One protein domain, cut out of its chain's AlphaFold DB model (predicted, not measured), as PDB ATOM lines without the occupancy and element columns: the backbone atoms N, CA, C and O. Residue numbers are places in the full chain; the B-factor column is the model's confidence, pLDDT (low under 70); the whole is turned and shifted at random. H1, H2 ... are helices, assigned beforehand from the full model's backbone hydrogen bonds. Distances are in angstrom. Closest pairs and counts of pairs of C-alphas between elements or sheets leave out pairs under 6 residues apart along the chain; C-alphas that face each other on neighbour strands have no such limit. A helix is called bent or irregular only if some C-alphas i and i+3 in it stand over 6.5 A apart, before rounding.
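What this domain is: This is residues 2 to 189 of the 395 residues of the protein "Hypothetical protein" of Ditylum brightwellii (UniProt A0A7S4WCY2). Helices H2, H3, H4 and H5 fold back and forth as a zigzag along an elongated body, with H1 at one end and H6 slanting over H4 and H5. H7 and a long irregular stretch, residues 126 to 153, make the other end, and the loop of residues 27 to 33 sticks out. The printed part has 188 residues with nine named helices, H1 to H9 in chain order, and no named strand: all helix. It is compact, with a radius of gyration of the C-alphas of 17.5 A and spans of 60 by 34 by 28 A.

How they stand to each other: H1, residues 2 to 7, touches H2, residues 11 to 22, through residues 12 to 17 alone; the closest C-alphas, Ala 6 and Gln 14, are 4.0 A apart. H2, H3, residues 39 to 54, and H4, residues 59 to 77, form an up and down bundle, each running against the one before. The closest C-alphas of the hairpin H2 and H3 are Ala 18 and Ala 45, 4.1 A apart. H5, residues 88 to 100, forms a hairpin with H4 at a shallow tilt of 18 degrees, closest at C-alphas 59 and 98, 4.7 A. H6, residues 107 to 125, touches H5 at a steep tilt of 41 degrees, with C-alphas 95 and 113 closest at 6.2 A. H7, residues 154 to 168, and H5 only just touch, only at their ends, with 3 pairs of C-alphas within 8 A. H8, residues 178 to 184, and H9, residues 186 to 189, each only just touch H3, with 3 pairs. Every O i to N i+4 pair is within hydrogen-bond range in H1, H2, H3 and H8; H4 has 14 of 15, H5 8 of 9, H6 12 of 15 and H7 7 of 11, while H9 is too short.

Where its parts are: H1 begins at C-alpha 2 (16.331, 10.197, 38.863). H4 is 27.8 A long and H6 27.7 A. H7 is irregular, with C-alphas 163 and 166 8.0 A apart. H9 ends at C-alpha 189 (11.896, -15.484, 36.513).

The domain as a whole: The farthest C-alphas, Thr 30 and Thr 137, are 62.5 A apart. The printed part has no cut; the links H2 to H3 and H6 to H7 are long. pLDDT is under 70 in residues 26 to 36 and 186 to 189.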
ATOM      1  N   TYR A   2      15.446  11.187  39.506       93.44
ATOM      2  CA  TYR A   2      16.331  10.197  38.863       93.44
ATOM      3  C   TYR A   2      15.629   9.235  37.900       93.44
ATOM      4  O   TYR A   2      16.148   9.021  36.810       93.44
ATOM      5  N   LYS A   3      14.417   8.756  38.224       94.75
ATOM      6  CA  LYS A   3      13.613   7.909  37.321       94.75
ATOM      7  C   LYS A   3      13.442   8.525  35.931       94.75
ATOM      8  O   LYS A   3      13.684   7.863  34.931       94.75
ATOM      9  N   VAL A   4      13.098   9.812  35.873       95.50
ATOM     10  CA  VAL A   4      12.900  10.542  34.614       95.50
ATOM     11  C   VAL A   4      14.209  10.590  33.817       95.50
ATOM     12  O   VAL A   4      14.251  10.183  32.658       95.50
ATOM     13  N   ALA A   5      15.316  10.985  34.453       94.25
ATOM     14  CA  ALA A   5      16.629  10.996  33.805       94.25
ATOM     15  C   ALA A   5      17.069   9.593  33.334       94.25
ATOM     16  O   ALA A   5      17.642   9.449  32.252       94.25
ATOM     17  N   ALA A   6      16.766   8.552  34.113       94.75
ATOM     18  CA  ALA A   6      17.042   7.163  33.773       94.75
ATOM     19  C   ALA A   6      16.260   6.709  32.530       94.75
ATOM     20  O   ALA A   6      16.842   6.087  31.634       94.75
ATOM     21  N   THR A   7      14.970   7.062  32.450       93.69
ATOM     22  CA  THR A   7      14.097   6.752  31.305       93.69
ATOM     23  C   THR A   7      14.518   7.475  30.029       93.69
ATOM     24  O   THR A   7      14.442   6.883  28.959       93.69
ATOM     25  N   TYR A   8      15.064   8.691  30.137       95.62
ATOM     26  CA  TYR A   8      15.647   9.421  29.001       95.62
ATOM     27  C   TYR A   8      17.073   8.978  28.648       95.62
ATOM     28  O   TYR A   8      17.712   9.555  27.773       95.62
ATOM     29  N   GLY A   9      17.601   7.943  29.305       92.62
ATOM     30  CA  GLY A   9      18.897   7.387  28.944       92.62
ATOM     31  C   GLY A   9      20.089   8.217  29.419       92.62
ATOM     32  O   GLY A   9      21.170   8.101  28.847       92.62
ATOM     33  N   HIS A  10      19.984   8.996  30.492       93.75
ATOM     34  CA  HIS A  10      21.176   9.585  31.113       93.75
ATOM     35  C   HIS A  10      21.904   8.533  31.955       93.75
ATOM     36  O   HIS A  10      21.318   8.022  32.901       93.75
ATOM     37  N   ALA A  11      23.172   8.212  31.658       92.88
ATOM     38  CA  ALA A  11      23.906   7.144  32.366       92.88
ATOM     39  C   ALA A  11      23.933   7.359  33.889       92.88
ATOM     40  O   ALA A  11      23.532   6.484  34.646       92.88
ATOM     41  N   ARG A  12      24.281   8.578  34.330       93.31
ATOM     42  CA  ARG A  12      24.214   8.948  35.749       93.31
ATOM     43  C   ARG A  12      22.799   8.796  36.306       93.31
ATOM     44  O   ARG A  12      22.634   8.204  37.356       93.31
ATOM     45  N   GLY A  13      21.775   9.264  35.588       94.19
ATOM     46  CA  GLY A  13      20.380   9.094  36.006       94.19
ATOM     47  C   GLY A  13      19.983   7.625  36.187       94.19
ATOM     48  O   GLY A  13      19.328   7.296  37.168       94.19
ATOM     49  N   GLN A  14      20.420   6.745  35.279       95.12
ATOM     50  CA  GLN A  14      20.202   5.296  35.354       95.12
ATOM     51  C   GLN A  14      20.885   4.682  36.578       95.12
ATOM     52  O   GLN A  14      20.258   3.919  37.302       95.12
ATOM     53  N   TYR A  15      22.137   5.056  36.835       94.69
ATOM     54  CA  TYR A  15      22.868   4.633  38.025       94.69
ATOM     55  C   TYR A  15      22.202   5.101  39.329       94.69
ATOM     56  O   TYR A  15      21.909   4.276  40.186       94.69
ATOM     57  N   GLU A  16      21.919   6.400  39.468       94.25
ATOM     58  CA  GLU A  16      21.339   6.959  40.701       94.25
ATOM     59  C   GLU A  16      19.946   6.372  40.965       94.25
ATOM     60  O   GLU A  16      19.600   6.059  42.100       94.25
ATOM     61  N   TYR A  17      19.149   6.158  39.911       95.06
ATOM     62  CA  TYR A  17      17.848   5.506  40.048       95.06
ATOM     63  C   TYR A  17      17.979   4.043  40.487       95.06
ATOM     64  O   TYR A  17      17.232   3.612  41.361       95.06
ATOM     65  N   ALA A  18      18.952   3.297  39.954       93.88
ATOM     66  CA  ALA A  18      19.225   1.937  40.410       93.88
ATOM     67  C   ALA A  18      19.647   1.886  41.887       93.88
ATOM     68  O   ALA A  18      19.201   1.001  42.611       93.88
ATOM     69  N   LEU A  19      20.443   2.851  42.363       92.88
ATOM     70  CA  LEU A  19      20.768   2.950  43.789       92.88
ATOM     71  C   LEU A  19      19.531   3.220  44.646       92.88
ATOM     72  O   LEU A  19      19.387   2.599  45.696       92.88
ATOM     73  N   CYS A  20      18.625   4.095  44.199       92.75
ATOM     74  CA  CYS A  20      17.368   4.336  44.909       92.75
ATOM     75  C   CYS A  20      16.528   3.058  45.052       92.75
ATOM     76  O   CYS A  20      15.950   2.836  46.115       92.75
ATOM     77  N   LEU A  21      16.485   2.224  44.006       91.31
ATOM     78  CA  LEU A  21      15.796   0.930  44.025       91.31
ATOM     79  C   LEU A  21      16.462  -0.046  45.007       91.31
ATOM     80  O   LEU A  21      15.786  -0.621  45.851       91.31
ATOM     81  N   LEU A  22      17.793  -0.180  44.964       90.00
ATOM     82  CA  LEU A  22      18.535  -1.086  45.856       90.00
ATOM     83  C   LEU A  22      18.483  -0.667  47.332       90.00
ATOM     84  O   LEU A  22      18.559  -1.518  48.211       90.00
ATOM     85  N   GLN A  23      18.376   0.634  47.610       89.56
ATOM     86  CA  GLN A  23      18.293   1.176  48.970       89.56
ATOM     87  C   GLN A  23      16.856   1.257  49.509       89.56
ATOM     88  O   GLN A  23      16.673   1.663  50.654       89.56
ATOM     89  N   GLY A  24      15.838   0.954  48.693       85.69
ATOM     90  CA  GLY A  24      14.430   1.103  49.078       85.69
ATOM     91  C   GLY A  24      13.987   2.556  49.313       85.69
ATOM     92  O   GLY A  24      12.928   2.796  49.884       85.69
ATOM     93  N   THR A  25      14.763   3.555  48.875       77.62
ATOM     94  CA  THR A  25      14.465   4.986  49.108       77.62
ATOM     95  C   THR A  25      13.428   5.556  48.135       77.62
ATOM     96  O   THR A  25      13.015   6.708  48.263       77.62
ATOM     97  N   GLY A  26      12.998   4.763  47.148       63.62
ATOM     98  CA  GLY A  26      12.070   5.170  46.092       63.62
ATOM     99  C   GLY A  26      10.590   5.205  46.486       63.62
ATOM    100  O   GLY A  26       9.799   5.800  45.751       63.62
ATOM    101  N   VAL A  27      10.207   4.614  47.621       58.69
ATOM    102  CA  VAL A  27       8.810   4.544  48.074       58.69
ATOM    103  C   VAL A  27       8.679   5.292  49.393       58.69
ATOM    104  O   VAL A  27       9.393   5.021  50.352       58.69
ATOM    105  N   SER A  28       7.768   6.263  49.435       56.00
ATOM    106  CA  SER A  28       7.445   7.099  50.593       56.00
ATOM    107  C   SER A  28       6.747   6.301  51.705       56.00
ATOM    108  O   SER A  28       5.609   6.600  52.061       56.00
ATOM    109  N   ASN A  29       7.401   5.269  52.231       49.28
ATOM    110  CA  ASN A  29       6.907   4.485  53.351       49.28
ATOM    111  C   ASN A  29       7.591   4.966  54.629       49.28
ATOM    112  O   ASN A  29       8.735   4.644  54.939       49.28
ATOM    113  N   THR A  30       6.857   5.781  55.370       52.41
ATOM    114  CA  THR A  30       7.175   6.215  56.726       52.41
ATOM    115  C   THR A  30       7.024   5.042  57.699       52.41
ATOM    116  O   THR A  30       5.948   4.883  58.262       52.41
ATOM    117  N   CYS A  31       8.046   4.203  57.890       45.62
ATOM    118  CA  CYS A  31       8.266   3.460  59.145       45.62
ATOM    119  C   CYS A  31       9.604   2.701  59.114       45.62
ATOM    120  O   CYS A  31       9.938   2.094  58.102       45.62
ATOM    121  N   GLU A  32      10.328   2.706  60.236       52.69
ATOM    122  CA  GLU A  32      11.669   2.148  60.504       52.69
ATOM    123  C   GLU A  32      11.808   0.614  60.360       52.69
ATOM    124  O   GLU A  32      12.280  -0.077  61.262       52.69
ATOM    125  N   GLN A  33      11.413   0.042  59.230       55.00
ATOM    126  CA  GLN A  33      11.724  -1.344  58.902       55.00
ATOM    127  C   GLN A  33      12.645  -1.330  57.690       55.00
ATOM    128  O   GLN A  33      12.270  -0.847  56.627       55.00
ATOM    129  N   ALA A  34      13.877  -1.808  57.869       50.53
ATOM    130  CA  ALA A  34      14.807  -2.047  56.775       50.53
ATOM    131  C   ALA A  34      14.207  -3.138  55.875       50.53
ATOM    132  O   ALA A  34      14.388  -4.329  56.121       50.53
ATOM    133  N   TYR A  35      13.398  -2.721  54.902       50.75
ATOM    134  CA  TYR A  35      12.754  -3.606  53.945       50.75
ATOM    135  C   TYR A  35      13.819  -4.200  53.022       50.75
ATOM    136  O   TYR A  35      14.581  -3.470  52.387       50.75
ATOM    137  N   ASP A  36      13.852  -5.531  52.932       68.56
ATOM    138  CA  ASP A  36      14.465  -6.210  51.797       68.56
ATOM    139  C   ASP A  36      13.769  -5.703  50.526       68.56
ATOM    140  O   ASP A  36      12.550  -5.838  50.388       68.56
ATOM    141  N   ALA A  37      14.536  -5.087  49.620       75.06
ATOM    142  CA  ALA A  37      14.032  -4.669  48.316       75.06
ATOM    143  C   ALA A  37      13.327  -5.849  47.637       75.06
ATOM    144  O   ALA A  37      13.809  -6.989  47.678       75.06
ATOM    145  N   SER A  38      12.184  -5.585  47.010       85.94
ATOM    146  CA  SER A  38      11.462  -6.631  46.291       85.94
ATOM    147  C   SER A  38      12.328  -7.185  45.153       85.94
ATOM    148  O   SER A  38      13.159  -6.484  44.571       85.94
ATOM    149  N   ASN A  39      12.125  -8.456  44.791       85.88
ATOM    150  CA  ASN A  39      12.851  -9.062  43.668       85.88
ATOM    151  C   ASN A  39      12.667  -8.270  42.356       85.88
ATOM    152  O   ASN A  39      13.573  -8.257  41.524       85.88
ATOM    153  N   GLU A  40      11.521  -7.599  42.190       89.00
ATOM    154  CA  GLU A  40      11.217  -6.739  41.040       89.00
ATOM    155  C   GLU A  40      12.071  -5.462  41.035       89.00
ATOM    156  O   GLU A  40      12.641  -5.112  40.002       89.00
ATOM    157  N   GLU A  41      12.240  -4.802  42.185       90.69
ATOM    158  CA  GLU A  41      13.098  -3.613  42.309       90.69
ATOM    159  C   GLU A  41      14.574  -3.949  42.076       90.69
ATOM    160  O   GLU A  41      15.284  -3.190  41.415       90.69
ATOM    161  N   VAL A  42      15.036  -5.105  42.567       91.38
ATOM    162  CA  VAL A  42      16.401  -5.591  42.309       91.38
ATOM    163  C   VAL A  42      16.600  -5.876  40.818       91.38
ATOM    164  O   VAL A  42      17.626  -5.495  40.251       91.38
ATOM    165  N   GLU A  43      15.625  -6.503  40.153       91.69
ATOM    166  CA  GLU A  43      15.672  -6.736  38.706       91.69
ATOM    167  C   GLU A  43      15.739  -5.414  37.923       91.69
ATOM    168  O   GLU A  43      16.604  -5.248  37.053       91.69
ATOM    169  N   GLU A  44      14.861  -4.461  38.249       93.50
ATOM    170  CA  GLU A  44      14.828  -3.137  37.622       93.50
ATOM    171  C   GLU A  44      16.162  -2.400  37.844       93.50
ATOM    172  O   GLU A  44      16.731  -1.840  36.898       93.50
ATOM    173  N   ALA A  45      16.731  -2.473  39.051       94.44
ATOM    174  CA  ALA A  45      18.029  -1.885  39.366       94.44
ATOM    175  C   ALA A  45      19.158  -2.466  38.502       94.44
ATOM    176  O   ALA A  45      19.926  -1.709  37.902       94.44
ATOM    177  N   ILE A  46      19.239  -3.796  38.372       94.94
ATOM    178  CA  ILE A  46      20.233  -4.459  37.513       94.94
ATOM    179  C   ILE A  46      20.059  -4.008  36.062       94.94
ATOM    180  O   ILE A  46      21.052  -3.715  35.391       94.94
ATOM    181  N   GLN A  47      18.821  -3.906  35.570       95.38
ATOM    182  CA  GLN A  47      18.553  -3.460  34.205       95.38
ATOM    183  C   GLN A  47      19.100  -2.045  33.958       95.38
ATOM    184  O   GLN A  47      19.750  -1.796  32.937       95.38
ATOM    185  N   PHE A  48      18.874  -1.115  34.887       96.25
ATOM    186  CA  PHE A  48      19.390   0.248  34.771       96.25
ATOM    187  C   PHE A  48      20.910   0.331  34.935       96.25
ATOM    188  O   PHE A  48      21.546   1.066  34.173       96.25
ATOM    189  N   LEU A  49      21.507  -0.460  35.830       96.06
ATOM    190  CA  LEU A  49      22.963  -0.568  35.950       96.06
ATOM    191  C   LEU A  49      23.590  -1.086  34.651       96.06
ATOM    192  O   LEU A  49      24.518  -0.462  34.146       96.06
ATOM    193  N   CYS A  50      23.025  -2.127  34.031       95.69
ATOM    194  CA  CYS A  50      23.485  -2.638  32.736       95.69
ATOM    195  C   CYS A  50      23.432  -1.568  31.640       95.69
ATOM    196  O   CYS A  50      24.397  -1.384  30.894       95.69
ATOM    197  N   ARG A  51      22.323  -0.818  31.555       95.12
ATOM    198  CA  ARG A  51      22.167   0.282  30.586       95.12
ATOM    199  C   ARG A  51      23.170   1.411  30.826       95.12
ATOM    200  O   ARG A  51      23.680   1.974  29.858       95.12
ATOM    201  N   SER A  52      23.454   1.733  32.089       94.56
ATOM    202  CA  SER A  52      24.473   2.722  32.449       94.56
ATOM    203  C   SER A  52      25.869   2.242  32.054       94.56
ATOM    204  O   SER A  52      26.623   2.999  31.447       94.56
ATOM    205  N   SER A  53      26.203   0.986  32.355       94.62
ATOM    206  CA  SER A  53      27.510   0.388  32.071       94.62
ATOM    207  C   SER A  53      27.775   0.207  30.575       94.62
ATOM    208  O   SER A  53      28.875   0.482  30.113       94.62
ATOM    209  N   THR A  54      26.756  -0.148  29.786       93.75
ATOM    210  CA  THR A  54      26.878  -0.316  28.320       93.75
ATOM    211  C   THR A  54      27.361   0.958  27.620       93.75
ATOM    212  O   THR A  54      27.958   0.901  26.551       93.75
ATOM    213  N   LYS A  55      27.131   2.126  28.225       91.69
ATOM    214  CA  LYS A  55      27.553   3.408  27.658       91.69
ATOM    215  C   LYS A  55      29.053   3.671  27.773       91.69
ATOM    216  O   LYS A  55      29.539   4.586  27.125       91.69
ATOM    217  N   GLY A  56      29.793   2.896  28.565       85.56
ATOM    218  CA  GLY A  56      31.255   2.917  28.543       85.56
ATOM    219  C   GLY A  56      31.927   3.926  29.483       85.56
ATOM    220  O   GLY A  56      33.089   3.739  29.820       85.56
ATOM    221  N   PHE A  57      31.229   4.973  29.937       86.75
ATOM    222  CA  PHE A  57      31.877   6.149  30.547       86.75
ATOM    223  C   PHE A  57      31.576   6.402  32.030       86.75
ATOM    224  O   PHE A  57      32.024   7.411  32.567       86.75
ATOM    225  N   TYR A  58      30.810   5.544  32.711       90.50
ATOM    226  CA  TYR A  58      30.443   5.777  34.113       90.50
ATOM    227  C   TYR A  58      30.965   4.673  35.034       90.50
ATOM    228  O   TYR A  58      30.262   3.699  35.319       90.50
ATOM    229  N   GLY A  59      32.198   4.860  35.516       92.25
ATOM    230  CA  GLY A  59      32.953   3.913  36.344       92.25
ATOM    231  C   GLY A  59      32.160   3.298  37.504       92.25
ATOM    232  O   GLY A  59      32.132   2.071  37.614       92.25
ATOM    233  N   PRO A  60      31.430   4.097  38.312       95.25
ATOM    234  CA  PRO A  60      30.663   3.571  39.439       95.25
ATOM    235  C   PRO A  60      29.631   2.513  39.056       95.25
ATOM    236  O   PRO A  60      29.393   1.586  39.826       95.25
ATOM    237  N   SER A  61      29.037   2.604  37.860       95.38
ATOM    238  CA  SER A  61      28.021   1.631  37.444       95.38
ATOM    239  C   SER A  61      28.570   0.208  37.359       95.38
ATOM    240  O   SER A  61      27.869  -0.721  37.748       95.38
ATOM    241  N   TYR A  62      29.830   0.036  36.943       96.56
ATOM    242  CA  TYR A  62      30.454  -1.283  36.862       96.56
ATOM    243  C   TYR A  62      30.665  -1.897  38.246       96.56
ATOM    244  O   TYR A  62      30.295  -3.048  38.472       96.56
ATOM    245  N   THR A  63      31.216  -1.123  39.188       95.88
ATOM    246  CA  THR A  63      31.483  -1.592  40.554       95.88
ATOM    247  C   THR A  63      30.191  -1.929  41.287       95.88
ATOM    248  O   THR A  63      30.097  -2.983  41.911       95.88
ATOM    249  N   TYR A  64      29.166  -1.081  41.183       95.19
ATOM    250  CA  TYR A  64      27.886  -1.346  41.838       95.19
ATOM    251  C   TYR A  64      27.129  -2.511  41.205       95.19
ATOM    252  O   TYR A  64      26.544  -3.304  41.940       95.19
ATOM    253  N   LEU A  65      27.180  -2.674  39.879       96.12
ATOM    254  CA  LEU A  65      26.631  -3.864  39.228       96.12
ATOM    255  C   LEU A  65      27.328  -5.130  39.733       96.12
ATOM    256  O   LEU A  65      26.656  -6.067  40.151       96.12
ATOM    257  N   ALA A  66      28.661  -5.129  39.781       96.88
ATOM    258  CA  ALA A  66      29.443  -6.249  40.287       96.88
ATOM    259  C   ALA A  66      29.093  -6.604  41.747       96.88
ATOM    260  O   ALA A  66      28.839  -7.771  42.043       96.88
ATOM    261  N   LYS A  67      29.010  -5.607  42.639       96.56
ATOM    262  CA  LYS A  67      28.595  -5.796  44.041       96.56
ATOM    263  C   LYS A  67      27.186  -6.364  44.150       96.56
ATOM    264  O   LYS A  67      26.979  -7.353  44.839       96.56
ATOM    265  N   THR A  68      26.249  -5.801  43.388       94.69
ATOM    266  CA  THR A  68      24.858  -6.268  43.376       94.69
ATOM    267  C   THR A  68      24.788  -7.747  43.004       94.69
ATOM    268  O   THR A  68      24.058  -8.488  43.647       94.69
ATOM    269  N   LEU A  69      25.575  -8.202  42.017       94.94
ATOM    270  CA  LEU A  69      25.635  -9.613  41.613       94.94
ATOM    271  C   LEU A  69      26.260 -10.531  42.675       94.94
ATOM    272  O   LEU A  69      25.832 -11.679  42.803       94.94
ATOM    273  N   ILE A  70      27.257 -10.046  43.421       95.38
ATOM    274  CA  ILE A  70      27.854 -10.765  44.556       95.38
ATOM    275  C   ILE A  70      26.804 -10.974  45.649       95.38
ATOM    276  O   ILE A  70      26.533 -12.120  46.001       95.38
ATOM    277  N   ASP A  71      26.160  -9.897  46.106       93.25
ATOM    278  CA  ASP A  71      25.165  -9.933  47.187       93.25
ATOM    279  C   ASP A  71      24.011 -10.888  46.847       93.25
ATOM    280  O   ASP A  71      23.551 -11.685  47.664       93.25
ATOM    281  N   ILE A  72      23.583 -10.842  45.587       89.94
ATOM    282  CA  ILE A  72      22.612 -11.737  44.955       89.94
ATOM    283  C   ILE A  72      23.026 -13.204  45.094       89.94
ATOM    284  O   ILE A  72      22.244 -14.021  45.584       89.94
ATOM    285  N   ALA A  73      24.247 -13.557  44.693       91.50
ATOM    286  CA  ALA A  73      24.721 -14.935  44.756       91.50
ATOM    287  C   ALA A  73      24.906 -15.416  46.204       91.50
ATOM    288  O   ALA A  73      24.534 -16.546  46.527       91.50
ATOM    289  N   GLU A  74      25.413 -14.563  47.094       93.00
ATOM    290  CA  GLU A  74      25.576 -14.888  48.513       93.00
ATOM    291  C   GLU A  74      24.235 -15.132  49.199       93.00
ATOM    292  O   GLU A  74      24.063 -16.177  49.829       93.00
ATOM    293  N   LYS A  75      23.248 -14.245  49.012       87.75
ATOM    294  CA  LYS A  75      21.908 -14.409  49.597       87.75
ATOM    295  C   LYS A  75      21.229 -15.705  49.150       87.75
ATOM    296  O   LYS A  75      20.497 -16.308  49.930       87.75
ATOM    297  N   LEU A  76      21.446 -16.141  47.908       83.56
ATOM    298  CA  LEU A  76      20.646 -17.221  47.310       83.56
ATOM    299  C   LEU A  76      21.336 -18.566  47.205       83.56
ATOM    300  O   LEU A  76      20.667 -19.596  47.092       83.56
ATOM    301  N   HIS A  77      22.659 -18.583  47.218       86.94
ATOM    302  CA  HIS A  77      23.434 -19.816  47.168       86.94
ATOM    303  C   HIS A  77      24.284 -20.009  48.421       86.94
ATOM    304  O   HIS A  77      24.908 -21.057  48.563       86.94
ATOM    305  N   GLY A  78      24.324 -19.022  49.323       92.44
ATOM    306  CA  GLY A  78      25.241 -19.004  50.462       92.44
ATOM    307  C   GLY A  78      26.707 -18.848  50.046       92.44
ATOM    308  O   GLY A  78      27.597 -18.946  50.886       92.44
ATOM    309  N   THR A  79      26.985 -18.670  48.749       94.00
ATOM    310  CA  THR A  79      28.336 -18.582  48.195       94.00
ATOM    311  C   THR A  79      28.329 -17.998  46.784       94.00
ATOM    312  O   THR A  79      27.444 -18.282  45.978       94.00
ATOM    313  N   VAL A  80      29.378 -17.250  46.446       94.06
ATOM    314  CA  VAL A  80      29.650 -16.765  45.081       94.06
ATOM    315  C   VAL A  80      30.337 -17.802  44.184       94.06
ATOM    316  O   VAL A  80      30.515 -17.566  42.991       94.06
ATOM    317  N   TYR A  81      30.743 -18.951  44.732       93.31
ATOM    318  CA  TYR A  81      31.502 -19.990  44.016       93.31
ATOM    319  C   TYR A  81      30.636 -21.182  43.582       93.31
ATOM    320  O   TYR A  81      31.157 -22.252  43.271       93.31
ATOM    321  N   ALA A  82      29.309 -21.029  43.578       90.62
ATOM    322  CA  ALA A  82      28.402 -22.076  43.125       90.62
ATOM    323  C   ALA A  82      28.598 -22.337  41.620       90.62
ATOM    324  O   ALA A  82      28.356 -21.456  40.800       90.62
ATOM    325  N   VAL A  83      29.026 -23.549  41.262       88.44
ATOM    326  CA  VAL A  83      29.303 -23.943  39.869       88.44
ATOM    327  C   VAL A  83      28.047 -23.786  39.001       88.44
ATOM    328  O   VAL A  83      26.976 -24.291  39.349       88.44
ATOM    329  N   GLY A  84      28.171 -23.075  37.875       89.81
ATOM    330  CA  GLY A  84      27.069 -22.770  36.957       89.81
ATOM    331  C   GLY A  84      26.114 -21.681  37.438       89.81
ATOM    332  O   GLY A  84      25.069 -21.476  36.817       89.81
ATOM    333  N   LYS A  85      26.436 -21.034  38.563       91.44
ATOM    334  CA  LYS A  85      25.728 -19.875  39.121       91.44
ATOM    335  C   LYS A  85      26.701 -18.847  39.709       91.44
ATOM    336  O   LYS A  85      26.319 -18.050  40.567       91.44
ATOM    337  N   SER A  86      27.973 -18.903  39.326       93.31
ATOM    338  CA  SER A  86      29.010 -18.049  39.889       93.31
ATOM    339  C   SER A  86      29.047 -16.729  39.124       93.31
ATOM    340  O   SER A  86      29.370 -16.719  37.934       93.31
ATOM    341  N   PRO A  87      28.805 -15.580  39.781       95.00
ATOM    342  CA  PRO A  87      28.916 -14.290  39.113       95.00
ATOM    343  C   PRO A  87      30.381 -13.881  38.888       95.00
ATOM    344  O   PRO A  87      30.640 -12.905  38.187       95.00
ATOM    345  N   ILE A  88      31.348 -14.602  39.468       95.19
ATOM    346  CA  ILE A  88      32.752 -14.183  39.571       95.19
ATOM    347  C   ILE A  88      33.409 -13.883  38.217       95.19
ATOM    348  O   ILE A  88      34.023 -12.817  38.106       95.19
ATOM    349  N   PRO A  89      33.277 -14.720  37.164       95.12
ATOM    350  CA  PRO A  89      33.885 -14.399  35.873       95.12
ATOM    351  C   PRO A  89      33.370 -13.091  35.266       95.12
ATOM    352  O   PRO A  89      34.098 -12.390  34.568       95.12
ATOM    353  N   ARG A  90      32.111 -12.741  35.539       95.50
ATOM    354  CA  ARG A  90      31.486 -11.509  35.059       95.50
ATOM    355  C   ARG A  90      31.868 -10.317  35.940       95.50
ATOM    356  O   ARG A  90      32.314  -9.295  35.431       95.50
ATOM    357  N   VAL A  91      31.787 -10.486  37.256       96.19
ATOM    358  CA  VAL A  91      32.192  -9.509  38.280       96.19
ATOM    359  C   VAL A  91      33.627  -9.035  38.065       96.19
ATOM    360  O   VAL A  91      33.861  -7.833  38.007       96.19
ATOM    361  N   LEU A  92      34.586  -9.945  37.879       96.75
ATOM    362  CA  LEU A  92      35.992  -9.575  37.681       96.75
ATOM    363  C   LEU A  92      36.208  -8.728  36.419       96.75
ATOM    364  O   LEU A  92      36.952  -7.751  36.462       96.75
ATOM    365  N   GLN A  93      35.536  -9.063  35.314       96.06
ATOM    366  CA  GLN A  93      35.599  -8.269  34.083       96.06
ATOM    367  C   GLN A  93      34.965  -6.882  34.264       96.06
ATOM    368  O   GLN A  93      35.525  -5.891  33.800       96.06
ATOM    369  N   MET A  94      33.832  -6.789  34.970       96.69
ATOM    370  CA  MET A  94      33.182  -5.509  35.276       96.69
ATOM    371  C   MET A  94      34.073  -4.624  36.150       96.69
ATOM    372  O   MET A  94      34.257  -3.448  35.850       96.69
ATOM    373  N   LEU A  95      34.668  -5.185  37.205       96.88
ATOM    374  CA  LEU A  95      35.559  -4.445  38.097       96.88
ATOM    375  C   LEU A  95      36.815  -3.953  37.359       96.88
ATOM    376  O   LEU A  95      37.231  -2.816  37.576       96.88
ATOM    377  N   ALA A  96      37.382  -4.762  36.455       96.19
ATOM    378  CA  ALA A  96      38.504  -4.343  35.612       96.19
ATOM    379  C   ALA A  96      38.141  -3.123  34.744       96.19
ATOM    380  O   ALA A  96      38.864  -2.128  34.760       96.19
ATOM    381  N   LEU A  97      36.972  -3.136  34.091       95.44
ATOM    382  CA  LEU A  97      36.464  -1.972  33.346       95.44
ATOM    383  C   LEU A  97      36.214  -0.757  34.256       95.44
ATOM    384  O   LEU A  97      36.460   0.379  33.858       95.44
ATOM    385  N   GLY A  98      35.768  -0.984  35.495       95.50
ATOM    386  CA  GLY A  98      35.639   0.054  36.519       95.50
ATOM    387  C   GLY A  98      36.957   0.755  36.844       95.50
ATOM    388  O   GLY A  98      36.978   1.979  36.968       95.50
ATOM    389  N   MET A  99      38.056   0.002  36.921       96.25
ATOM    390  CA  MET A  99      39.396   0.542  37.183       96.25
ATOM    391  C   MET A  99      39.985   1.298  35.988       96.25
ATOM    392  O   MET A  99      40.689   2.292  36.187       96.25
ATOM    393  N   GLU A 100      39.693   0.835  34.770       95.31
ATOM    394  CA  GLU A 100      40.124   1.458  33.511       95.31
ATOM    395  C   GLU A 100      39.317   2.724  33.172       95.31
ATOM    396  O   GLU A 100      39.771   3.560  32.392       95.31
ATOM    397  N   CYS A 101      38.132   2.902  33.767       93.69
ATOM    398  CA  CYS A 101      37.264   4.037  33.480       93.69
ATOM    399  C   CYS A 101      37.840   5.362  34.032       93.69
ATOM    400  O   CYS A 101      38.034   5.497  35.245       93.69
ATOM    401  N   PRO A 102      38.047   6.390  33.183       88.69
ATOM    402  CA  PRO A 102      38.634   7.661  33.612       88.69
ATOM    403  C   PRO A 102      37.656   8.584  34.355       88.69
ATOM    404  O   PRO A 102      38.091   9.527  35.012       88.69
ATOM    405  N   TYR A 103      36.343   8.337  34.273       89.62
ATOM    406  CA  TYR A 103      35.319   9.254  34.780       89.62
ATOM    407  C   TYR A 103      34.466   8.665  35.909       89.62
ATOM    408  O   TYR A 103      34.048   7.504  35.878       89.62
ATOM    409  N   GLY A 104      34.137   9.530  36.873       81.19
ATOM    410  CA  GLY A 104      33.059   9.332  37.844       81.19
ATOM    411  C   GLY A 104      33.377   8.444  39.045       81.19
ATOM    412  O   GLY A 104      32.569   8.408  39.966       81.19
ATOM    413  N   ILE A 105      34.516   7.746  39.075       90.44
ATOM    414  CA  ILE A 105      34.906   6.932  40.233       90.44
ATOM    415  C   ILE A 105      35.614   7.806  41.275       90.44
ATOM    416  O   ILE A 105      36.604   8.468  40.969       90.44
ATOM    417  N   SER A 106      35.092   7.835  42.500       94.56
ATOM    418  CA  SER A 106      35.789   8.451  43.632       94.56
ATOM    419  C   SER A 106      36.979   7.587  44.056       94.56
ATOM    420  O   SER A 106      36.971   6.374  43.831       94.56
ATOM    421  N   ASP A 107      37.978   8.175  44.719       96.00
ATOM    422  CA  ASP A 107      39.135   7.420  45.227       96.00
ATOM    423  C   ASP A 107      38.708   6.302  46.184       96.00
ATOM    424  O   ASP A 107      39.176   5.173  46.074       96.00
ATOM    425  N   ALA A 108      37.712   6.568  47.035       96.06
ATOM    426  CA  ALA A 108      37.139   5.560  47.924       96.06
ATOM    427  C   ALA A 108      36.543   4.363  47.157       96.06
ATOM    428  O   ALA A 108      36.775   3.211  47.528       96.06
ATOM    429  N   LEU A 109      35.808   4.615  46.066       95.00
ATOM    430  CA  LEU A 109      35.216   3.549  45.251       95.00
ATOM    431  C   LEU A 109      36.277   2.816  44.418       95.00
ATOM    432  O   LEU A 109      36.156   1.613  44.185       95.00
ATOM    433  N   ARG A 110      37.340   3.509  43.994       96.06
ATOM    434  CA  ARG A 110      38.501   2.908  43.325       96.06
ATOM    435  C   ARG A 110      39.248   1.963  44.268       96.06
ATOM    436  O   ARG A 110      39.551   0.835  43.881       96.06
ATOM    437  N   ASP A 111      39.483   2.379  45.508       96.81
ATOM    438  CA  ASP A 111      40.100   1.547  46.543       96.81
ATOM    439  C   ASP A 111      39.250   0.318  46.863       96.81
ATOM    440  O   ASP A 111      39.773  -0.794  46.977       96.81
ATOM    441  N   GLU A 112      37.932   0.491  46.968       97.00
ATOM    442  CA  GLU A 112      36.994  -0.616  47.144       97.00
ATOM    443  C   GLU A 112      37.035  -1.592  45.956       97.00
ATOM    444  O   GLU A 112      37.191  -2.798  46.150       97.00
ATOM    445  N   THR A 113      36.983  -1.076  44.724       96.88
ATOM    446  CA  THR A 113      37.073  -1.875  43.489       96.88
ATOM    447  C   THR A 113      38.379  -2.676  43.452       96.88
ATOM    448  O   THR A 113      38.366  -3.878  43.194       96.88
ATOM    449  N   SER A 114      39.504  -2.045  43.799       97.38
ATOM    450  CA  SER A 114      40.821  -2.687  43.889       97.38
ATOM    451  C   SER A 114      40.859  -3.804  44.939       97.38
ATOM    452  O   SER A 114      41.403  -4.881  44.682       97.38
ATOM    453  N   LYS A 115      40.242  -3.595  46.111       97.31
ATOM    454  CA  LYS A 115      40.119  -4.630  47.152       97.31
ATOM    455  C   LYS A 115      39.303  -5.829  46.665       97.31
ATOM    456  O   LYS A 115      39.737  -6.960  46.879       97.31
ATOM    457  N   LEU A 116      38.178  -5.593  45.985       96.62
ATOM    458  CA  LEU A 116      37.342  -6.660  45.423       96.62
ATOM    459  C   LEU A 116      38.091  -7.465  44.354       96.62
ATOM    460  O   LEU A 116      38.087  -8.693  44.410       96.62
ATOM    461  N   ILE A 117      38.792  -6.793  43.432       97.19
ATOM    462  CA  ILE A 117      39.623  -7.465  42.421       97.19
ATOM    463  C   ILE A 117      40.654  -8.357  43.109       97.19
ATOM    464  O   ILE A 117      40.666  -9.561  42.870       97.19
ATOM    465  N   LYS A 118      41.457  -7.814  44.033       96.31
ATOM    466  CA  LYS A 118      42.478  -8.595  44.753       96.31
ATOM    467  C   LYS A 118      41.882  -9.791  45.493       96.31
ATOM    468  O   LYS A 118      42.465 -10.872  45.470       96.31
ATOM    469  N   HIS A 119      40.728  -9.611  46.138       95.25
ATOM    470  CA  HIS A 119      40.052 -10.682  46.865       95.25
ATOM    471  C   HIS A 119      39.710 -11.862  45.944       95.25
ATOM    472  O   HIS A 119      40.076 -12.998  46.251       95.25
ATOM    473  N   TYR A 120      39.081 -11.598  44.795       94.94
ATOM    474  CA  TYR A 120      38.650 -12.655  43.879       94.94
ATOM    475  C   TYR A 120      39.763 -13.159  42.955       94.94
ATOM    476  O   TYR A 120      39.758 -14.332  42.584       94.94
ATOM    477  N   GLU A 121      40.762 -12.344  42.620       93.88
ATOM    478  CA  GLU A 121      41.909 -12.782  41.815       93.88
ATOM    479  C   GLU A 121      42.818 -13.767  42.543       93.88
ATOM    480  O   GLU A 121      43.427 -14.611  41.889       93.88
ATOM    481  N   ASN A 122      42.841 -13.765  43.878       90.00
ATOM    482  CA  ASN A 122      43.558 -14.786  44.647       90.00
ATOM    483  C   ASN A 122      43.092 -16.217  44.316       90.00
ATOM    484  O   ASN A 122      43.859 -17.170  44.483       90.00
ATOM    485  N   SER A 123      41.865 -16.380  43.803       86.31
ATOM    486  CA  SER A 123      41.360 -17.673  43.330       86.31
ATOM    487  C   SER A 123      42.040 -18.159  42.041       86.31
ATOM    488  O   SER A 123      42.151 -19.368  41.848       86.31
ATOM    489  N   LYS A 124      42.593 -17.256  41.212       91.12
ATOM    490  CA  LYS A 124      43.292 -17.588  39.952       91.12
ATOM    491  C   LYS A 124      44.585 -18.371  40.169       91.12
ATOM    492  O   LYS A 124      45.081 -18.996  39.237       91.12
ATOM    493  N   ASN A 125      45.120 -18.371  41.389       93.88
ATOM    494  CA  ASN A 125      46.305 -19.155  41.736       93.88
ATOM    495  C   ASN A 125      46.001 -20.650  41.891       93.88
ATOM    496  O   ASN A 125      46.932 -21.441  42.031       93.88
ATOM    497  N   LYS A 126      44.723 -21.046  41.871       95.81
ATOM    498  CA  LYS A 126      44.266 -22.430  41.994       95.81
ATOM    499  C   LYS A 126      43.447 -22.830  40.772       95.81
ATOM    500  O   LYS A 126      42.733 -22.027  40.183       95.81
ATOM    501  N   CYS A 127      43.540 -24.100  40.404       96.06
ATOM    502  CA  CYS A 127      42.707 -24.692  39.373       96.06
ATOM    503  C   CYS A 127      41.240 -24.649  39.819       96.06
ATOM    504  O   CYS A 127      40.908 -25.237  40.847       96.06
ATOM    505  N   SER A 128      40.359 -24.027  39.038       94.94
ATOM    506  CA  SER A 128      38.937 -23.892  39.384       94.94
ATOM    507  C   SER A 128      38.211 -25.238  39.490       94.94
ATOM    508  O   SER A 128      37.292 -25.369  40.285       94.94
ATOM    509  N   ASN A 129      38.681 -26.263  38.769       94.88
ATOM    510  CA  ASN A 129      38.111 -27.610  38.833       94.88
ATOM    511  C   ASN A 129      38.642 -28.448  40.012       94.88
ATOM    512  O   ASN A 129      37.881 -29.068  40.743       94.88
ATOM    513  N   CYS A 130      39.969 -28.545  40.159       94.00
ATOM    514  CA  CYS A 130      40.591 -29.508  41.080       94.00
ATOM    515  C   CYS A 130      41.300 -28.865  42.281       94.00
ATOM    516  O   CYS A 130      41.913 -29.574  43.072       94.00
ATOM    517  N   GLY A 131      41.296 -27.534  42.391       94.62
ATOM    518  CA  GLY A 131      41.897 -26.779  43.494       94.62
ATOM    519  C   GLY A 131      43.429 -26.720  43.514       94.62
ATOM    520  O   GLY A 131      43.990 -26.043  44.372       94.62
ATOM    521  N   MET A 132      44.114 -27.398  42.589       94.25
ATOM    522  CA  MET A 132      45.579 -27.453  42.542       94.25
ATOM    523  C   MET A 132      46.180 -26.070  42.289       94.25
ATOM    524  O   MET A 132      45.803 -25.403  41.327       94.25
ATOM    525  N   THR A 133      47.131 -25.664  43.123       96.56
ATOM    526  CA  THR A 133      47.855 -24.402  42.957       96.56
ATOM    527  C   THR A 133      48.829 -24.489  41.780       96.56
ATOM    528  O   THR A 133      49.511 -25.501  41.618       96.56
ATOM    529  N   GLY A 134      48.908 -23.437  40.963       93.75
ATOM    530  CA  GLY A 134      49.927 -23.335  39.914       93.75
ATOM    531  C   GLY A 134      51.342 -23.266  40.488       93.75
ATOM    532  O   GLY A 134      51.556 -22.683  41.550       93.75
ATOM    533  N   SER A 135      52.318 -23.823  39.773       94.38
ATOM    534  CA  SER A 135      53.744 -23.657  40.075       94.38
ATOM    535  C   SER A 135      54.447 -22.905  38.942       94.38
ATOM    536  O   SER A 135      53.888 -22.729  37.862       94.38
ATOM    537  N   GLN A 136      55.698 -22.487  39.158       94.25
ATOM    538  CA  GLN A 136      56.513 -21.903  38.082       94.25
ATOM    539  C   GLN A 136      56.750 -22.896  36.931       94.25
ATOM    540  O   GLN A 136      56.779 -22.502  35.771       94.25
ATOM    541  N   THR A 137      56.885 -24.189  37.244       92.81
ATOM    542  CA  THR A 137      57.085 -25.258  36.252       92.81
ATOM    543  C   THR A 137      55.792 -25.664  35.542       92.81
ATOM    544  O   THR A 137      55.822 -26.109  34.395       92.81
ATOM    545  N   HIS A 138      54.648 -25.494  36.204       91.38
ATOM    546  CA  HIS A 138      53.325 -25.832  35.694       91.38
ATOM    547  C   HIS A 138      52.354 -24.673  35.958       91.38
ATOM    548  O   HIS A 138      51.524 -24.752  36.873       91.38
ATOM    549  N   PRO A 139      52.457 -23.580  35.177       96.25
ATOM    550  CA  PRO A 139      51.542 -22.459  35.304       96.25
ATOM    551  C   PRO A 139      50.121 -22.884  34.919       96.25
ATOM    552  O   PRO A 139      49.913 -23.705  34.020       96.25
ATOM    553  N   LEU A 140      49.129 -22.312  35.600       97.12
ATOM    554  CA  LEU A 140      47.728 -22.555  35.271       97.12
ATOM    555  C   LEU A 140      47.363 -21.854  33.959       97.12
ATOM    556  O   LEU A 140      47.765 -20.725  33.690       97.12
ATOM    557  N   ARG A 141      46.558 -22.532  33.146       96.50
ATOM    558  CA  ARG A 141      45.993 -22.023  31.898       96.50
ATOM    559  C   ARG A 141      44.736 -21.230  32.203       96.50
ATOM    560  O   ARG A 141      43.805 -21.765  32.796       96.50
ATOM    561  N   ILE A 142      44.697 -19.977  31.783       96.81
ATOM    562  CA  ILE A 142      43.527 -19.118  31.963       96.81
ATOM    563  C   ILE A 142      42.478 -19.460  30.895       96.81
ATOM    564  O   ILE A 142      42.824 -19.753  29.748       96.81
ATOM    565  N   CYS A 143      41.193 -19.429  31.253       96.75
ATOM    566  CA  CYS A 143      40.104 -19.559  30.287       96.75
ATOM    567  C   CYS A 143      40.202 -18.461  29.223       96.75
ATOM    568  O   CYS A 143      40.141 -17.277  29.548       96.75
ATOM    569  N   THR A 144      40.308 -18.841  27.953       94.69
ATOM    570  CA  THR A 144      40.483 -17.895  26.838       94.69
ATOM    571  C   THR A 144      39.258 -17.019  26.584       94.69
ATOM    572  O   THR A 144      39.401 -15.930  26.041       94.69
ATOM    573  N   MET A 145      38.064 -17.471  26.986       94.19
ATOM    574  CA  MET A 145      36.814 -16.734  26.784       94.19
ATOM    575  C   MET A 145      36.607 -15.630  27.826       94.19
ATOM    576  O   MET A 145      36.406 -14.476  27.461       94.19
ATOM    577  N   CYS A 146      36.652 -15.972  29.118       95.19
ATOM    578  CA  CYS A 146      36.377 -15.008  30.188       95.19
ATOM    579  C   CYS A 146      37.637 -14.386  30.803       95.19
ATOM    580  O   CYS A 146      37.552 -13.331  31.419       95.19
ATOM    581  N   GLY A 147      38.805 -15.030  30.700       94.88
ATOM    582  CA  GLY A 147      40.043 -14.547  31.323       94.88
ATOM    583  C   GLY A 147      40.081 -14.631  32.859       94.88
ATOM    584  O   GLY A 147      41.046 -14.178  33.475       94.88
ATOM    585  N   CYS A 148      39.041 -15.173  33.503       94.06
ATOM    586  CA  CYS A 148      38.847 -15.042  34.952       94.06
ATOM    587  C   CYS A 148      39.161 -16.291  35.771       94.06
ATOM    588  O   CYS A 148      39.506 -16.161  36.941       94.06
ATOM    589  N   VAL A 149      39.035 -17.477  35.182       95.44
ATOM    590  CA  VAL A 149      39.276 -18.766  35.848       95.44
ATOM    591  C   VAL A 149      40.512 -19.438  35.264       95.44
ATOM    592  O   VAL A 149      40.865 -19.191  34.106       95.44
ATOM    593  N   ALA A 150      41.179 -20.268  36.062       96.81
ATOM    594  CA  ALA A 150      42.449 -20.887  35.705       96.81
ATOM    595  C   ALA A 150      42.409 -22.407  35.915       96.81
ATOM    596  O   ALA A 150      41.725 -22.911  36.803       96.81
ATOM    597  N   TYR A 151      43.155 -23.154  35.101       96.81
ATOM    598  CA  TYR A 151      43.117 -24.614  35.059       96.81
ATOM    599  C   TYR A 151      44.513 -25.219  34.955       96.81
ATOM    600  O   TYR A 151      45.340 -24.771  34.171       96.81
ATOM    601  N   CYS A 152      44.772 -26.309  35.675       96.44
ATOM    602  CA  CYS A 152      46.050 -27.027  35.568       96.44
ATOM    603  C   CYS A 152      46.191 -27.820  34.256       96.44
ATOM    604  O   CYS A 152      47.288 -28.228  33.881       96.44
ATOM    605  N   SER A 153      45.083 -28.083  33.556       94.56
ATOM    606  CA  SER A 153      45.051 -28.899  32.341       94.56
ATOM    607  C   SER A 153      43.790 -28.642  31.514       94.56
ATOM    608  O   SER A 153      42.766 -28.203  32.042       94.56
ATOM    609  N   ASN A 154      43.832 -29.011  30.227       94.12
ATOM    610  CA  ASN A 154      42.651 -28.986  29.350       94.12
ATOM    611  C   ASN A 154      41.539 -29.917  29.852       94.12
ATOM    612  O   ASN A 154      40.363 -29.626  29.664       94.12
ATOM    613  N   VAL A 155      41.894 -31.021  30.519       93.06
ATOM    614  CA  VAL A 155      40.917 -31.950  31.106       93.06
ATOM    615  C   VAL A 155      40.114 -31.254  32.205       93.06
ATOM    616  O   VAL A 155      38.888 -31.350  32.222       93.06
ATOM    617  N   CYS A 156      40.791 -30.509  33.085       95.44
ATOM    618  CA  CYS A 156      40.131 -29.727  34.128       95.44
ATOM    619  C   CYS A 156      39.252 -28.614  33.554       95.44
ATOM    620  O   CYS A 156      38.136 -28.444  34.028       95.44
ATOM    621  N   GLN A 157      39.710 -27.924  32.508       95.94
ATOM    622  CA  GLN A 157      38.908 -26.912  31.818       95.94
ATOM    623  C   GLN A 157      37.642 -27.512  31.188       95.94
ATOM    624  O   GLN A 157      36.543 -27.045  31.467       95.94
ATOM    625  N   LYS A 158      37.770 -28.577  30.379       93.88
ATOM    626  CA  LYS A 158      36.622 -29.253  29.741       93.88
ATOM    627  C   LYS A 158      35.637 -29.807  30.777       93.88
ATOM    628  O   LYS A 158      34.442 -29.904  30.512       93.88
ATOM    629  N   ARG A 159      36.126 -30.229  31.947       90.00
ATOM    630  CA  ARG A 159      35.279 -30.706  33.043       90.00
ATOM    631  C   ARG A 159      34.503 -29.567  33.698       90.00
ATOM    632  O   ARG A 159      33.284 -29.614  33.668       90.00
ATOM    633  N   ASP A 160      35.190 -28.534  34.171       94.75
ATOM    634  CA  ASP A 160      34.556 -27.362  34.788       94.75
ATOM    635  C   ASP A 160      33.546 -26.687  33.846       94.75
ATOM    636  O   ASP A 160      32.430 -26.351  34.240       94.75
ATOM    637  N   TYR A 161      33.887 -26.588  32.554       95.12
ATOM    638  CA  TYR A 161      32.987 -26.078  31.516       95.12
ATOM    639  C   TYR A 161      31.677 -26.869  31.425       95.12
ATOM    640  O   TYR A 161      30.604 -26.270  31.336       95.12
ATOM    641  N   ARG A 162      31.746 -28.207  31.495       93.25
ATOM    642  CA  ARG A 162      30.564 -29.084  31.505       93.25
ATOM    643  C   ARG A 162      29.793 -29.010  32.820       93.25
ATOM    644  O   ARG A 162      28.563 -29.006  32.771       93.25
ATOM    645  N   ASP A 163      30.504 -28.938  33.941       91.50
ATOM    646  CA  ASP A 163      29.926 -28.961  35.289       91.50
ATOM    647  C   ASP A 163      29.168 -27.660  35.609       91.50
ATOM    648  O   ASP A 163      28.208 -27.676  36.376       91.50
ATOM    649  N   GLY A 164      29.511 -26.553  34.949       92.00
ATOM    650  CA  GLY A 164      28.665 -25.361  34.941       92.00
ATOM    651  C   GLY A 164      29.339 -24.092  34.445       92.00
ATOM    652  O   GLY A 164      28.626 -23.157  34.089       92.00
ATOM    653  N   HIS A 165      30.670 -24.057  34.317       94.69
ATOM    654  CA  HIS A 165      31.364 -22.835  33.914       94.69
ATOM    655  C   HIS A 165      30.867 -22.287  32.572       94.69
ATOM    656  O   HIS A 165      30.879 -21.081  32.399       94.69
ATOM    657  N   LYS A 166      30.330 -23.098  31.650       93.25
ATOM    658  CA  LYS A 166      29.706 -22.583  30.415       93.25
ATOM    659  C   LYS A 166      28.574 -21.569  30.632       93.25
ATOM    660  O   LYS A 166      28.341 -20.749  29.755       93.25
ATOM    661  N   PHE A 167      27.880 -21.635  31.769       90.06
ATOM    662  CA  PHE A 167      26.830 -20.684  32.142       90.06
ATOM    663  C   PHE A 167      27.409 -19.431  32.807       90.06
ATOM    664  O   PHE A 167      26.898 -18.337  32.602       90.06
ATOM    665  N   ASP A 168      28.510 -19.582  33.544       92.50
ATOM    666  CA  ASP A 168      29.207 -18.481  34.221       92.50
ATOM    667  C   ASP A 168      30.157 -17.722  33.275       92.50
ATOM    668  O   ASP A 168      30.518 -16.563  33.497       92.50
ATOM    669  N   CYS A 169      30.611 -18.397  32.217       94.69
ATOM    670  CA  CYS A 169      31.580 -17.907  31.256       94.69
ATOM    671  C   CYS A 169      30.937 -16.838  30.379       94.69
ATOM    672  O   CYS A 169      29.980 -17.091  29.652       94.69
ATOM    673  N   CYS A 170      31.493 -15.633  30.431       93.31
ATOM    674  CA  CYS A 170      30.972 -14.482  29.717       93.31
ATOM    675  C   CYS A 170      32.081 -13.846  28.885       93.31
ATOM    676  O   CYS A 170      33.161 -13.574  29.417       93.31
ATOM    677  N   SER A 171      31.795 -13.585  27.609       92.94
ATOM    678  CA  SER A 171      32.638 -12.741  26.766       92.94
ATOM    679  C   SER A 171      32.514 -11.273  27.197       92.94
ATOM    680  O   SER A 171      31.520 -10.884  27.819       92.94
ATOM    681  N   LYS A 172      33.481 -10.427  26.820       91.06
ATOM    682  CA  LYS A 172      33.390  -8.974  27.061       91.06
ATOM    683  C   LYS A 172      32.156  -8.339  26.403       91.06
ATOM    684  O   LYS A 172      31.611  -7.383  26.943       91.06
ATOM    685  N   ASN A 173      31.696  -8.886  25.275       89.88
ATOM    686  CA  ASN A 173      30.549  -8.356  24.530       89.88
ATOM    687  C   ASN A 173      29.214  -8.633  25.237       89.88
ATOM    688  O   ASN A 173      28.287  -7.833  25.142       89.88
ATOM    689  N   ASP A 174      29.127  -9.731  25.991       92.88
ATOM    690  CA  ASP A 174      27.905 -10.138  26.698       92.88
ATOM    691  C   ASP A 174      27.841  -9.626  28.140       92.88
ATOM    692  O   ASP A 174      26.870  -9.884  28.854       92.88
ATOM    693  N   LEU A 175      28.867  -8.894  28.581       93.31
ATOM    694  CA  LEU A 175      29.070  -8.535  29.981       93.31
ATOM    695  C   LEU A 175      27.896  -7.749  30.575       93.31
ATOM    696  O   LEU A 175      27.492  -7.999  31.709       93.31
ATOM    697  N   PHE A 176      27.324  -6.838  29.788       94.88
ATOM    698  CA  PHE A 176      26.200  -5.981  30.180       94.88
ATOM    699  C   PHE A 176      24.875  -6.398  29.536       94.88
ATOM    700  O   PHE A 176      23.886  -5.667  29.616       94.88
ATOM    701  N   ASN A 177      24.833  -7.568  28.893       93.69
ATOM    702  CA  ASN A 177      23.597  -8.087  28.337       93.69
ATOM    703  C   ASN A 177      22.690  -8.535  29.489       93.69
ATOM    704  O   ASN A 177      22.889  -9.588  30.100       93.69
ATOM    705  N   PHE A 178      21.672  -7.726  29.775       92.19
ATOM    706  CA  PHE A 178      20.721  -7.992  30.848       92.19
ATOM    707  C   PHE A 178      20.021  -9.349  30.696       92.19
ATOM    708  O   PHE A 178      19.815 -10.041  31.688       92.19
ATOM    709  N   GLN A 179      19.713  -9.779  29.469       90.25
ATOM    710  CA  GLN A 179      19.094 -11.084  29.243       90.25
ATOM    711  C   GLN A 179      20.060 -12.225  29.584       90.25
ATOM    712  O   GLN A 179      19.658 -13.206  30.208       90.25
ATOM    713  N   SER A 180      21.344 -12.073  29.250       89.12
ATOM    714  CA  SER A 180      22.395 -13.012  29.661       89.12
ATOM    715  C   SER A 180      22.535 -13.061  31.187       89.12
ATOM    716  O   SER A 180      22.599 -14.140  31.768       89.12
ATOM    717  N   LEU A 181      22.509 -11.907  31.868       89.56
ATOM    718  CA  LEU A 181      22.484 -11.822  33.338       89.56
ATOM    719  C   LEU A 181      21.270 -12.520  33.941       89.56
ATOM    720  O   LEU A 181      21.407 -13.309  34.873       89.56
ATOM    721  N   ARG A 182      20.092 -12.284  33.372       85.88
ATOM    722  CA  ARG A 182      18.842 -12.880  33.830       85.88
ATOM    723  C   ARG A 182      18.850 -14.406  33.714       85.88
ATOM    724  O   ARG A 182      18.344 -15.078  34.605       85.88
ATOM    725  N   LEU A 183      19.456 -14.963  32.663       81.25
ATOM    726  CA  LEU A 183      19.609 -16.416  32.511       81.25
ATOM    727  C   LEU A 183      20.561 -17.019  33.553       81.25
ATOM    728  O   LEU A 183      20.313 -18.123  34.035       81.25
ATOM    729  N   THR A 184      21.607 -16.285  33.938       75.12
ATOM    730  CA  THR A 184      22.556 -16.708  34.982       75.12
ATOM    731  C   THR A 184      22.034 -16.519  36.411       75.12
ATOM    732  O   THR A 184      22.627 -17.053  37.342       75.12
ATOM    733  N   LEU A 185      20.916 -15.801  36.598       72.25
ATOM    734  CA  LEU A 185      20.307 -15.476  37.896       72.25
ATOM    735  C   LEU A 185      18.872 -16.045  37.993       72.25
ATOM    736  O   LEU A 185      17.893 -15.334  37.749       72.25
ATOM    737  N   PRO A 186      18.692 -17.332  38.354       58.22
ATOM    738  CA  PRO A 186      17.443 -18.069  38.123       58.22
ATOM    739  C   PRO A 186      16.166 -17.540  38.810       58.22
ATOM    740  O   PRO A 186      15.072 -17.976  38.448       58.22
ATOM    741  N   TRP A 187      16.250 -16.653  39.807       59.00
ATOM    742  CA  TRP A 187      15.080 -16.172  40.566       59.00
ATOM    743  C   TRP A 187      14.376 -14.965  39.957       59.00
ATOM    744  O   TRP A 187      13.200 -14.764  40.245       59.00
ATOM    745  N   VAL A 188      15.022 -14.236  39.046       54.38
ATOM    746  CA  VAL A 188      14.399 -13.126  38.306       54.38
ATOM    747  C   VAL A 188      13.177 -13.605  37.485       54.38
ATOM    748  O   VAL A 188      12.343 -12.832  37.036       54.38
ATOM    749  N   SER A 189      13.018 -14.918  37.279       52.03
ATOM    750  CA  SER A 189      11.896 -15.484  36.513       52.03
ATOM    751  C   SER A 189      10.814 -16.205  37.326       52.03
ATOM    752  O   SER A 189       9.823 -16.626  36.730       52.03
TER     753      SER A 189